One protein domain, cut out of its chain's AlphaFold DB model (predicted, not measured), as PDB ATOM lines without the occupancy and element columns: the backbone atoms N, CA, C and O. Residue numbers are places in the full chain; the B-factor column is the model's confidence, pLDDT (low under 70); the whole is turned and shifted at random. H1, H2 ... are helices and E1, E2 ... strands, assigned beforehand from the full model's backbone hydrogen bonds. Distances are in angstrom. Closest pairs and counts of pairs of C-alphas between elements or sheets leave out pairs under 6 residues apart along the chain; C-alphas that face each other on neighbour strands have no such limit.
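AT A GLANCE: This is residues 2 to 77 of the 78 residues of an uncharacterized protein of Oxalobacter formigenes HOxBLS (UniProt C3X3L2). A long strand hairpin, E2 and E3, with short E1 beside E2, forms a narrow sheet; H3 covers part of one face, running along the strands, while H2 sits beside the strands and H1 lies near E1 and H3. The 76 printed residues run H1, E1, H2, H3, E2, E3, a mixed class of helices and strands. The mixed sheet has the order E1, E2, E3. The whole is compact, with a radius of gyration of the C-alphas of 12.6 A, yet elongated, spanning 38 by 22 by 21 A.

HOW THE PARTS SIT: H1, residues 2 to 12, is on the sheet of E1, residues 16 to 18, E2, residues 54 to 60, and E3, residues 70 to 76; its closest C-alphas to E1 are Lys 9 and Ile 16, 6.4 A apart. E1 and E2 are parallel at 32 degrees, with N 17 and O 54 within hydrogen-bond range at 2.8 A. H2, residues 20 to 27, stands at the sheet's level, 3.3 A in height; its closest C-alphas to E2 are Phe 22 and Thr 57, 4.8 A apart. H3, residues 35 to 48, is on the sheet at a height of 9.1 A, over E3 and only just over E2, where 3 of its C-alphas fall. On the local plane it runs along E3 at 20 degrees; the closest C-alphas, of Ile 42 and Ile 74, are 6.6 A apart. H1 and H3 are close but not clearly touching, Leu 4 and Arg 39 having the closest C-alphas at 7.3 A, with a shallow tilt of 25 degrees, the same way. H2 is apart from H1 and from H3. E1, H2, H3 and E2 make a strand-helix-strand unit, two parallel neighbour strands with helices between, its crossover left-handed. E2 and E3 form an antiparallel hairpin at 151 degrees, with N 57 and O 73 at 2.9 A. In H1, H2 and H3 every O i to N i+4 pair is within hydrogen-bond range.

IN THESE COORDINATES: H1 begins at C-alpha 2, (215.529, 232.011, 162.739), and is 15.9 A long from first to last C-alpha. H3 is 20.2 A long, E2 19.3 A and E3 19.6 A, E3 ending at C-alpha 76, (199.926, 222.688, 169.517).

THE WHOLE: The C-alphas of Gly 13 and Thr 64 are the two farthest apart, 39.7 A. The printed part has no cut and no long link. Mean pLDDT of the printed part is 91.7, and no printed residue is under 70.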
ATOM      1  N   ILE A   2     215.172 233.386 163.167       72.56
ATOM      2  CA  ILE A   2     215.529 232.011 162.739       72.56
ATOM      3  C   ILE A   2     216.415 231.300 163.784       72.56
ATOM      4  O   ILE A   2     216.167 230.152 164.137       72.56
ATOM      5  N   SER A   3     217.389 232.018 164.358       84.94
ATOM      6  CA  SER A   3     218.232 231.507 165.450       84.94
ATOM      7  C   SER A   3     217.453 231.129 166.716       84.94
ATOM      8  O   SER A   3     217.814 230.164 167.374       84.94
ATOM      9  N   LEU A   4     216.369 231.850 167.030       88.81
ATOM     10  CA  LEU A   4     215.522 231.583 168.195       88.81
ATOM     11  C   LEU A   4     214.745 230.276 168.020       88.81
ATOM     12  O   LEU A   4     214.686 229.468 168.936       88.81
ATOM     13  N   ILE A   5     214.154 230.058 166.843       89.62
ATOM     14  CA  ILE A   5     213.366 228.849 166.573       89.62
ATOM     15  C   ILE A   5     214.262 227.609 166.659       89.62
ATOM     16  O   ILE A   5     213.887 226.632 167.300       89.62
ATOM     17  N   ALA A   6     215.460 227.663 166.070       90.62
ATOM     18  CA  ALA A   6     216.424 226.568 166.150       90.62
ATOM     19  C   ALA A   6     216.874 226.287 167.596       90.62
ATOM     20  O   ALA A   6     216.904 225.130 168.007       90.62
ATOM     21  N   GLU A   7     217.158 227.334 168.377       94.25
ATOM     22  CA  GLU A   7     217.502 227.218 169.802       94.25
ATOM     23  C   GLU A   7     216.387 226.526 170.600       94.25
ATOM     24  O   GLU A   7     216.655 225.631 171.398       94.25
ATOM     25  N   LEU A   8     215.127 226.909 170.376       91.62
ATOM     26  CA  LEU A   8     213.985 226.345 171.095       91.62
ATOM     27  C   LEU A   8     213.689 224.897 170.675       91.62
ATOM     28  O   LEU A   8     213.372 224.080 171.540       91.62
ATOM     29  N   LYS A   9     213.845 224.552 169.388       91.75
ATOM     30  CA  LYS A   9     213.753 223.157 168.913       91.75
ATOM     31  C   LYS A   9     214.733 222.254 169.665       91.75
ATOM     32  O   LYS A   9     214.326 221.226 170.200       91.75
ATOM     33  N   ASP A  10     215.997 222.668 169.743       92.88
ATOM     34  CA  ASP A  10     217.064 221.905 170.403       92.88
ATOM     35  C   ASP A  10     216.853 221.820 171.924       92.88
ATOM     36  O   ASP A  10     216.843 220.731 172.496       92.88
ATOM     37  N   LYS A  11     216.568 222.959 172.572       93.44
ATOM     38  CA  LYS A  11     216.361 223.054 174.028       93.44
ATOM     39  C   LYS A  11     215.227 222.158 174.531       93.44
ATOM     40  O   LYS A  11     215.341 221.590 175.617       93.44
ATOM     41  N   TYR A  12     214.126 222.071 173.784       90.81
ATOM     42  CA  TYR A  12     212.918 221.365 174.221       90.81
ATOM     43  C   TYR A  12     212.707 220.006 173.545       90.81
ATOM     44  O   TYR A  12     211.832 219.257 173.978       90.81
ATOM     45  N   GLY A  13     213.502 219.665 172.526       91.75
ATOM     46  CA  GLY A  13     213.381 218.402 171.797       91.75
ATOM     47  C   GLY A  13     212.037 218.249 171.081       91.75
ATOM     48  O   GLY A  13     211.462 217.161 171.102       91.75
ATOM     49  N   ILE A  14     211.523 219.335 170.498       89.94
ATOM     50  CA  ILE A  14     210.245 219.371 169.766       89.94
ATOM     51  C   ILE A  14     210.439 219.881 168.340       89.94
ATOM     52  O   ILE A  14     211.376 220.635 168.059       89.94
ATOM     53  N   GLU A  15     209.500 219.556 167.455       94.06
ATOM     54  CA  GLU A  15     209.374 220.255 166.181       94.06
ATOM     55  C   GLU A  15     208.596 221.569 166.352       94.06
ATOM     56  O   GLU A  15     207.584 221.670 167.049       94.06
ATOM     57  N   ILE A  16     209.081 222.597 165.658       93.56
ATOM     58  CA  ILE A  16     208.402 223.884 165.489       93.56
ATOM     59  C   ILE A  16     208.116 224.040 164.000       93.56
ATOM     60  O   ILE A  16     209.040 224.160 163.187       93.56
ATOM     61  N   ILE A  17     206.836 224.002 163.648       94.19
ATOM     62  CA  ILE A  17     206.338 224.051 162.278       94.19
ATOM     63  C   ILE A  17     205.984 225.498 161.948       94.19
ATOM     64  O   ILE A  17     205.036 226.072 162.483       94.19
ATOM     65  N   GLU A  18     206.746 226.093 161.039       94.00
ATOM     66  CA  GLU A  18     206.528 227.465 160.587       94.00
ATOM     67  C   GLU A  18     205.495 227.501 159.452       94.00
ATOM     68  O   GLU A  18     205.771 227.115 158.307       94.00
ATOM     69  N   GLY A  19     204.296 227.989 159.767       92.81
ATOM     70  CA  GLY A  19     203.224 228.235 158.812       92.81
ATOM     71  C   GLY A  19     203.636 229.239 157.736       92.81
ATOM     72  O   GLY A  19     204.474 230.117 157.945       92.81
ATOM     73  N   GLU A  20     203.047 229.117 156.547       92.81
ATOM     74  CA  GLU A  20     203.457 229.919 155.389       92.81
ATOM     75  C   GLU A  20     203.282 231.424 155.611       92.81
ATOM     76  O   GLU A  20     204.193 232.193 155.305       92.81
ATOM     77  N   ARG A  21     202.171 231.838 156.233       91.00
ATOM     78  CA  ARG A  21     201.924 233.248 156.565       91.00
ATOM     79  C   ARG A  21     202.947 233.800 157.557       91.00
ATOM     80  O   ARG A  21     203.471 234.888 157.347       91.00
ATOM     81  N   PHE A  22     203.327 233.007 158.562       93.81
ATOM     82  CA  PHE A  22     204.388 233.383 159.496       93.81
ATOM     83  C   PHE A  22     205.729 233.575 158.789       93.81
ATOM     84  O   PHE A  22     206.369 234.610 158.974       93.81
ATOM     85  N   LYS A  23     206.123 232.638 157.917       92.44
ATOM     86  CA  LYS A  23     207.350 232.781 157.119       92.44
ATOM     87  C   LYS A  23     207.310 234.054 156.280       92.44
ATOM     88  O   LYS A  23     208.270 234.816 156.292       92.44
ATOM     89  N   GLN A  24     206.206 234.319 155.586       92.19
ATOM     90  CA  GLN A  24     206.064 235.526 154.771       92.19
ATOM     91  C   GLN A  24     206.140 236.808 155.614       92.19
ATOM     92  O   GLN A  24     206.867 237.731 155.243       92.19
ATOM     93  N   ALA A  25     205.452 236.872 156.756       91.69
ATOM     94  CA  ALA A  25     205.508 238.021 157.659       91.69
ATOM     95  C   ALA A  25     206.923 238.245 158.217       91.69
ATOM     96  O   ALA A  25     207.388 239.386 158.282       91.69
ATOM     97  N   LEU A  26     207.626 237.160 158.553       90.81
ATOM     98  CA  LEU A  26     209.009 237.178 159.017       90.81
ATOM     99  C   LEU A  26     209.970 237.696 157.935       90.81
ATOM    100  O   LEU A  26     210.721 238.636 158.189       90.81
ATOM    101  N   TYR A  27     209.932 237.120 156.729       90.25
ATOM    102  CA  TYR A  27     210.808 237.513 155.618       90.25
ATOM    103  C   TYR A  27     210.569 238.953 155.158       90.25
ATOM    104  O   TYR A  27     211.519 239.651 154.812       90.25
ATOM    105  N   ASN A  28     209.317 239.412 155.190       90.88
ATOM    106  CA  ASN A  28     208.951 240.770 154.791       90.88
ATOM    107  C   ASN A  28     209.137 241.809 155.911       90.88
ATOM    108  O   ASN A  28     208.788 242.972 155.709       90.88
ATOM    109  N   GLY A  29     209.628 241.412 157.094       88.50
ATOM    110  CA  GLY A  29     209.815 242.315 158.233       88.50
ATOM    111  C   GLY A  29     208.512 242.927 158.761       88.50
ATOM    112  O   GLY A  29     208.534 244.023 159.310       88.50
ATOM    113  N   ARG A  30     207.376 242.249 158.557       90.88
ATOM    114  CA  ARG A  30     206.042 242.717 158.973       90.88
ATOM    115  C   ARG A  30     205.630 242.219 160.350       90.88
ATOM    116  O   ARG A  30     204.654 242.724 160.891       90.88
ATOM    117  N   LEU A  31     206.339 241.226 160.891       93.50
ATOM    118  CA  LEU A  31     206.009 240.653 162.187       93.50
ATOM    119  C   LEU A  31     206.117 241.727 163.278       93.50
ATOM    120  O   LEU A  31     207.178 242.320 163.462       93.50
ATOM    121  N   THR A  32     205.023 241.965 163.996       92.81
ATOM    122  CA  THR A  32     204.987 242.944 165.091       92.81
ATOM    123  C   THR A  32     205.533 242.390 166.402       92.81
ATOM    124  O   THR A  32     205.897 243.170 167.277       92.81
ATOM    125  N   ASP A  33     205.608 241.063 166.553       93.31
ATOM    126  CA  ASP A  33     206.236 240.460 167.728       93.31
ATOM    127  C   ASP A  33     207.733 240.756 167.778       93.31
ATOM    128  O   ASP A  33     208.477 240.529 166.818       93.31
ATOM    129  N   THR A  34     208.192 241.173 168.954       92.62
ATOM    130  CA  THR A  34     209.616 241.170 169.272       92.62
ATOM    131  C   THR A  34     210.126 239.737 169.431       92.62
ATOM    132  O   THR A  34     209.369 238.778 169.607       92.62
ATOM    133  N   GLN A  35     211.450 239.576 169.406       91.62
ATOM    134  CA  GLN A  35     212.066 238.270 169.637       91.62
ATOM    135  C   GLN A  35     211.723 237.688 171.016       91.62
ATOM    136  O   GLN A  35     211.508 236.482 171.115       91.62
ATOM    137  N   ASP A  36     211.641 238.536 172.042       93.81
ATOM    138  CA  ASP A  36     211.306 238.119 173.406       93.81
ATOM    139  C   ASP A  36     209.834 237.707 173.511       93.81
ATOM    140  O   ASP A  36     209.536 236.637 174.030       93.81
ATOM    141  N   GLN A  37     208.916 238.467 172.900       94.69
ATOM    142  CA  GLN A  37     207.495 238.096 172.843       94.69
ATOM    143  C   GLN A  37     207.282 236.755 172.134       94.69
ATOM    144  O   GLN A  37     206.499 235.921 172.591       94.69
ATOM    145  N   LEU A  38     207.995 236.524 171.026       94.00
ATOM    146  CA  LEU A  38     207.926 235.253 170.313       94.00
ATOM    147  C   LEU A  38     208.456 234.097 171.175       94.00
ATOM    148  O   LEU A  38     207.835 233.034 171.204       94.00
ATOM    149  N   ARG A  39     209.568 234.304 171.897       95.06
ATOM    150  CA  ARG A  39     210.126 233.317 172.834       95.06
ATOM    151  C   ARG A  39     209.115 232.977 173.927       95.06
ATOM    152  O   ARG A  39     208.803 231.802 174.097       95.06
ATOM    153  N   ASP A  40     208.562 233.986 174.592       95.81
ATOM    154  CA  ASP A  40     207.620 233.812 175.700       95.81
ATOM    155  C   ASP A  40     206.376 233.038 175.263       95.81
ATOM    156  O   ASP A  40     205.960 232.092 175.934       95.81
ATOM    157  N   LYS A  41     205.799 233.377 174.103       95.19
ATOM    158  CA  LYS A  41     204.632 232.662 173.569       95.19
ATOM    159  C   LYS A  41     204.947 231.191 173.264       95.19
ATOM    160  O   LYS A  41     204.104 230.327 173.515       95.19
ATOM    161  N   ILE A  42     206.133 230.898 172.723       93.81
ATOM    162  CA  ILE A  42     206.553 229.522 172.421       93.81
ATOM    163  C   ILE A  42     206.755 228.741 173.721       93.81
ATOM    164  O   ILE A  42     206.165 227.676 173.889       93.81
ATOM    165  N   GLU A  43     207.541 229.269 174.659       94.44
ATOM    166  CA  GLU A  43     207.814 228.600 175.935       94.44
ATOM    167  C   GLU A  43     206.527 228.398 176.753       94.44
ATOM    168  O   GLU A  43     206.336 227.342 177.367       94.44
ATOM    169  N   PHE A  44     205.591 229.351 176.687       95.06
ATOM    170  CA  PHE A  44     204.257 229.209 177.262       95.06
ATOM    171  C   PHE A  44     203.499 228.025 176.650       95.06
ATOM    172  O   PHE A  44     202.989 227.183 177.392       95.06
ATOM    173  N   ALA A  45     203.455 227.913 175.319       93.81
ATOM    174  CA  ALA A  45     202.779 226.806 174.642       93.81
ATOM    175  C   ALA A  45     203.405 225.445 174.985       93.81
ATOM    176  O   ALA A  45     202.676 224.501 175.283       93.81
ATOM    177  N   ILE A  46     204.735 225.355 175.026       92.06
ATOM    178  CA  ILE A  46     205.460 224.126 175.389       92.06
ATOM    179  C   ILE A  46     205.138 223.704 176.825       92.06
ATOM    180  O   ILE A  46     204.922 222.522 177.097       92.06
ATOM    181  N   THR A  47     205.067 224.670 177.742       92.69
ATOM    182  CA  THR A  47     204.743 224.416 179.153       92.69
ATOM    183  C   THR A  47     203.325 223.860 179.315       92.69
ATOM    184  O   THR A  47     203.106 222.960 180.126       92.69
ATOM    185  N   HIS A  48     202.364 224.361 178.535       93.44
ATOM    186  CA  HIS A  48     200.959 223.940 178.609       93.44
ATOM    187  C   HIS A  48     200.662 222.671 177.798       93.44
ATOM    188  O   HIS A  48     199.744 221.924 178.142       93.44
ATOM    189  N   TYR A  49     201.441 222.404 176.750       91.50
ATOM    190  CA  TYR A  49     201.295 221.248 175.866       91.50
ATOM    191  C   TYR A  49     202.615 220.469 175.767       91.50
ATOM    192  O   TYR A  49     203.243 220.429 174.706       91.50
ATOM    193  N   PRO A  50     203.058 219.824 176.861       86.06
ATOM    194  CA  PRO A  50     204.326 219.111 176.872       86.06
ATOM    195  C   PRO A  50     204.316 217.953 175.867       86.06
ATOM    196  O   PRO A  50     203.324 217.231 175.745       86.06
ATOM    197  N   LYS A  51     205.454 217.737 175.194       83.06
ATOM    198  CA  LYS A  51     205.671 216.677 174.183       83.06
ATOM    199  C   LYS A  51     204.803 216.787 172.925       83.06
ATOM    200  O   LYS A  51     204.706 215.815 172.178       83.06
ATOM    201  N   LYS A  52     204.160 217.931 172.702       90.06
ATOM    202  CA  LYS A  52     203.539 218.239 171.418       90.06
ATOM    203  C   LYS A  52     204.453 219.145 170.620       90.06
ATOM    204  O   LYS A  52     205.003 220.106 171.157       90.06
ATOM    205  N   ASP A  53     204.538 218.858 169.331       93.75
ATOM    206  CA  ASP A  53     205.065 219.817 168.377       93.75
ATOM    207  C   ASP A  53     204.164 221.051 168.358       93.75
ATOM    208  O   ASP A  53     202.989 221.004 168.744       93.75
ATOM    209  N   ILE A  54     204.715 222.172 167.918       94.62
ATOM    210  CA  ILE A  54     204.002 223.447 167.887       94.62
ATOM    211  C   ILE A  54     204.004 224.024 166.483       94.62
ATOM    212  O   ILE A  54     204.978 223.928 165.740       94.62
ATOM    213  N   VAL A  55     202.894 224.654 166.126       95.44
ATOM    214  CA  VAL A  55     202.707 225.358 164.863       95.44
ATOM    215  C   VAL A  55     202.725 226.850 165.145       95.44
ATOM    216  O   VAL A  55     202.019 227.324 166.037       95.44
ATOM    217  N   ILE A  56     203.514 227.589 164.369       95.19
ATOM    218  CA  ILE A  56     203.542 229.050 164.384       95.19
ATOM    219  C   ILE A  56     202.868 229.558 163.113       95.19
ATOM    220  O   ILE A  56     203.295 229.244 162.004       95.19
ATOM    221  N   THR A  57     201.827 230.365 163.262       94.19
ATOM    222  CA  THR A  57     201.177 231.102 162.170       94.19
ATOM    223  C   THR A  57     201.115 232.589 162.519       94.19
ATOM    224  O   THR A  57     201.732 233.021 163.492       94.19
ATOM    225  N   THR A  58     200.390 233.385 161.741       94.62
ATOM    226  CA  THR A  58     200.137 234.801 162.019       94.62
ATOM    227  C   THR A  58     198.649 235.108 162.077       94.62
ATOM    228  O   THR A  58     197.837 234.514 161.362       94.62
ATOM    229  N   CYS A  59     198.309 236.062 162.938       92.81
ATOM    230  CA  CYS A  59     197.084 236.839 162.863       92.81
ATOM    231  C   CYS A  59     197.466 238.240 162.389       92.81
ATOM    232  O   CYS A  59     198.390 238.852 162.932       92.81
ATOM    233  N   GLU A  60     196.790 238.716 161.354       91.94
ATOM    234  CA  GLU A  60     197.137 239.949 160.655       91.94
ATOM    235  C   GLU A  60     195.955 240.906 160.698       91.94
ATOM    236  O   GLU A  60     194.801 240.478 160.645       91.94
ATOM    237  N   SER A  61     196.262 242.195 160.806       89.81
ATOM    238  CA  SER A  61     195.280 243.265 160.689       89.81
ATOM    239  C   SER A  61     194.599 243.195 159.333       89.81
ATOM    240  O   SER A  61     195.267 243.071 158.302       89.81
ATOM    241  N   ASP A  62     193.287 243.353 159.336       88.56
ATOM    242  CA  ASP A  62     192.504 243.576 158.133       88.56
ATOM    243  C   ASP A  62     192.203 245.072 157.936       88.56
ATOM    244  O   ASP A  62     192.665 245.942 158.677       88.56
ATOM    245  N   GLU A  63     191.391 245.364 156.927       89.44
ATOM    246  CA  GLU A  63     190.954 246.713 156.552       89.44
ATOM    247  C   GLU A  63     190.175 247.438 157.665       89.44
ATOM    248  O   GLU A  63     189.993 248.652 157.600       89.44
ATOM    249  N   THR A  64     189.701 246.709 158.680       90.75
ATOM    250  CA  THR A  64     188.908 247.251 159.793       90.75
ATOM    251  C   THR A  64     189.760 247.579 161.019       90.75
ATOM    252  O   THR A  64     189.267 248.174 161.980       90.75
ATOM    253  N   SER A  65     191.041 247.207 160.999       86.06
ATOM    254  CA  SER A  65     191.948 247.387 162.128       86.06
ATOM    255  C   SER A  65     192.407 248.848 162.254       86.06
ATOM    256  O   SER A  65     192.739 249.474 161.247       86.06
ATOM    257  N   PRO A  66     192.474 249.411 163.478       87.69
ATOM    258  CA  PRO A  66     192.893 250.800 163.689       87.69
ATOM    259  C   PRO A  66     194.367 251.044 163.335       87.69
ATOM    260  O   PRO A  66     194.745 252.172 163.024       87.69
ATOM    261  N   GLU A  67     195.193 249.998 163.371       86.81
ATOM    262  CA  GLU A  67     196.605 250.030 163.000       86.81
ATOM    263  C   GLU A  67     197.049 248.689 162.383       86.81
ATOM    264  O   GLU A  67     196.467 247.647 162.708       86.81
ATOM    265  N   PRO A  68     198.067 248.682 161.494       87.19
ATOM    266  CA  PRO A  68     198.606 247.449 160.936       87.19
ATOM    267  C   PRO A  68     199.308 246.589 161.994       87.19
ATOM    268  O   PRO A  68     200.181 247.074 162.713       87.19
ATOM    269  N   PHE A  69     198.998 245.294 162.033       90.31
ATOM    270  CA  PHE A  69     199.690 244.318 162.872       90.31
ATOM    271  C   PHE A  69     199.848 242.974 162.161       90.31
ATOM    272  O   PHE A  69     199.058 242.613 161.291       90.31
ATOM    273  N   ALA A  70     200.860 242.206 162.561       93.38
ATOM    274  CA  ALA A  70     201.029 240.816 162.152       93.38
ATOM    275  C   ALA A  70     201.737 240.066 163.280       93.38
ATOM    276  O   ALA A  70     202.966 239.988 163.315       93.38
ATOM    277  N   TYR A  71     200.967 239.557 164.242       94.06
ATOM    278  CA  TYR A  71     201.529 238.860 165.392       94.06
ATOM    279  C   TYR A  71     201.475 237.343 165.211       94.06
ATOM    280  O   TYR A  71     200.539 236.784 164.638       94.06
ATOM    281  N   ALA A  72     202.492 236.667 165.725       95.50
ATOM    282  CA  ALA A  72     202.602 235.229 165.768       95.50
ATOM    283  C   ALA A  72     201.532 234.630 166.686       95.50
ATOM    284  O   ALA A  72     201.342 235.061 167.834       95.50
ATOM    285  N   VAL A  73     200.870 233.599 166.175       95.19
ATOM    286  CA  VAL A  73     199.936 232.741 166.902       95.19
ATOM    287  C   VAL A  73     200.565 231.361 166.997       95.19
ATOM    288  O   VAL A  73     200.964 230.795 165.980       95.19
ATOM    289  N   ILE A  74     200.663 230.836 168.217       95.19
ATOM    290  CA  ILE A  74     201.274 229.536 168.496       95.19
ATOM    291  C   ILE A  74     200.210 228.585 169.020       95.19
ATOM    292  O   ILE A  74     199.483 228.901 169.962       95.19
ATOM    293  N   THR A  75     200.135 227.414 168.405       93.38
ATOM    294  CA  THR A  75     199.175 226.364 168.750       93.38
ATOM    295  C   THR A  75     199.876 225.011 168.785       93.38
ATOM    296  O   THR A  75     200.805 224.807 168.002       93.38
ATOM    297  N   PRO A  76     199.442 224.059 169.626       93.19
ATOM    298  CA  PRO A  76     199.926 222.688 169.517       93.19
ATOM    299  C   PRO A  76     199.581 222.115 168.137       93.19
ATOM    300  O   PRO A  76     198.510 222.393 167.593       93.19
ATOM    301  N   ALA A  77     200.481 221.308 167.583       88.44
ATOM    302  CA  ALA A  77     200.193 220.490 166.416       88.44
ATOM    303  C   ALA A  77     199.063 219.492 166.736       88.44
ATOM    304  O   ALA A  77     198.888 219.072 167.892       88.44
TER     305      ALA A  77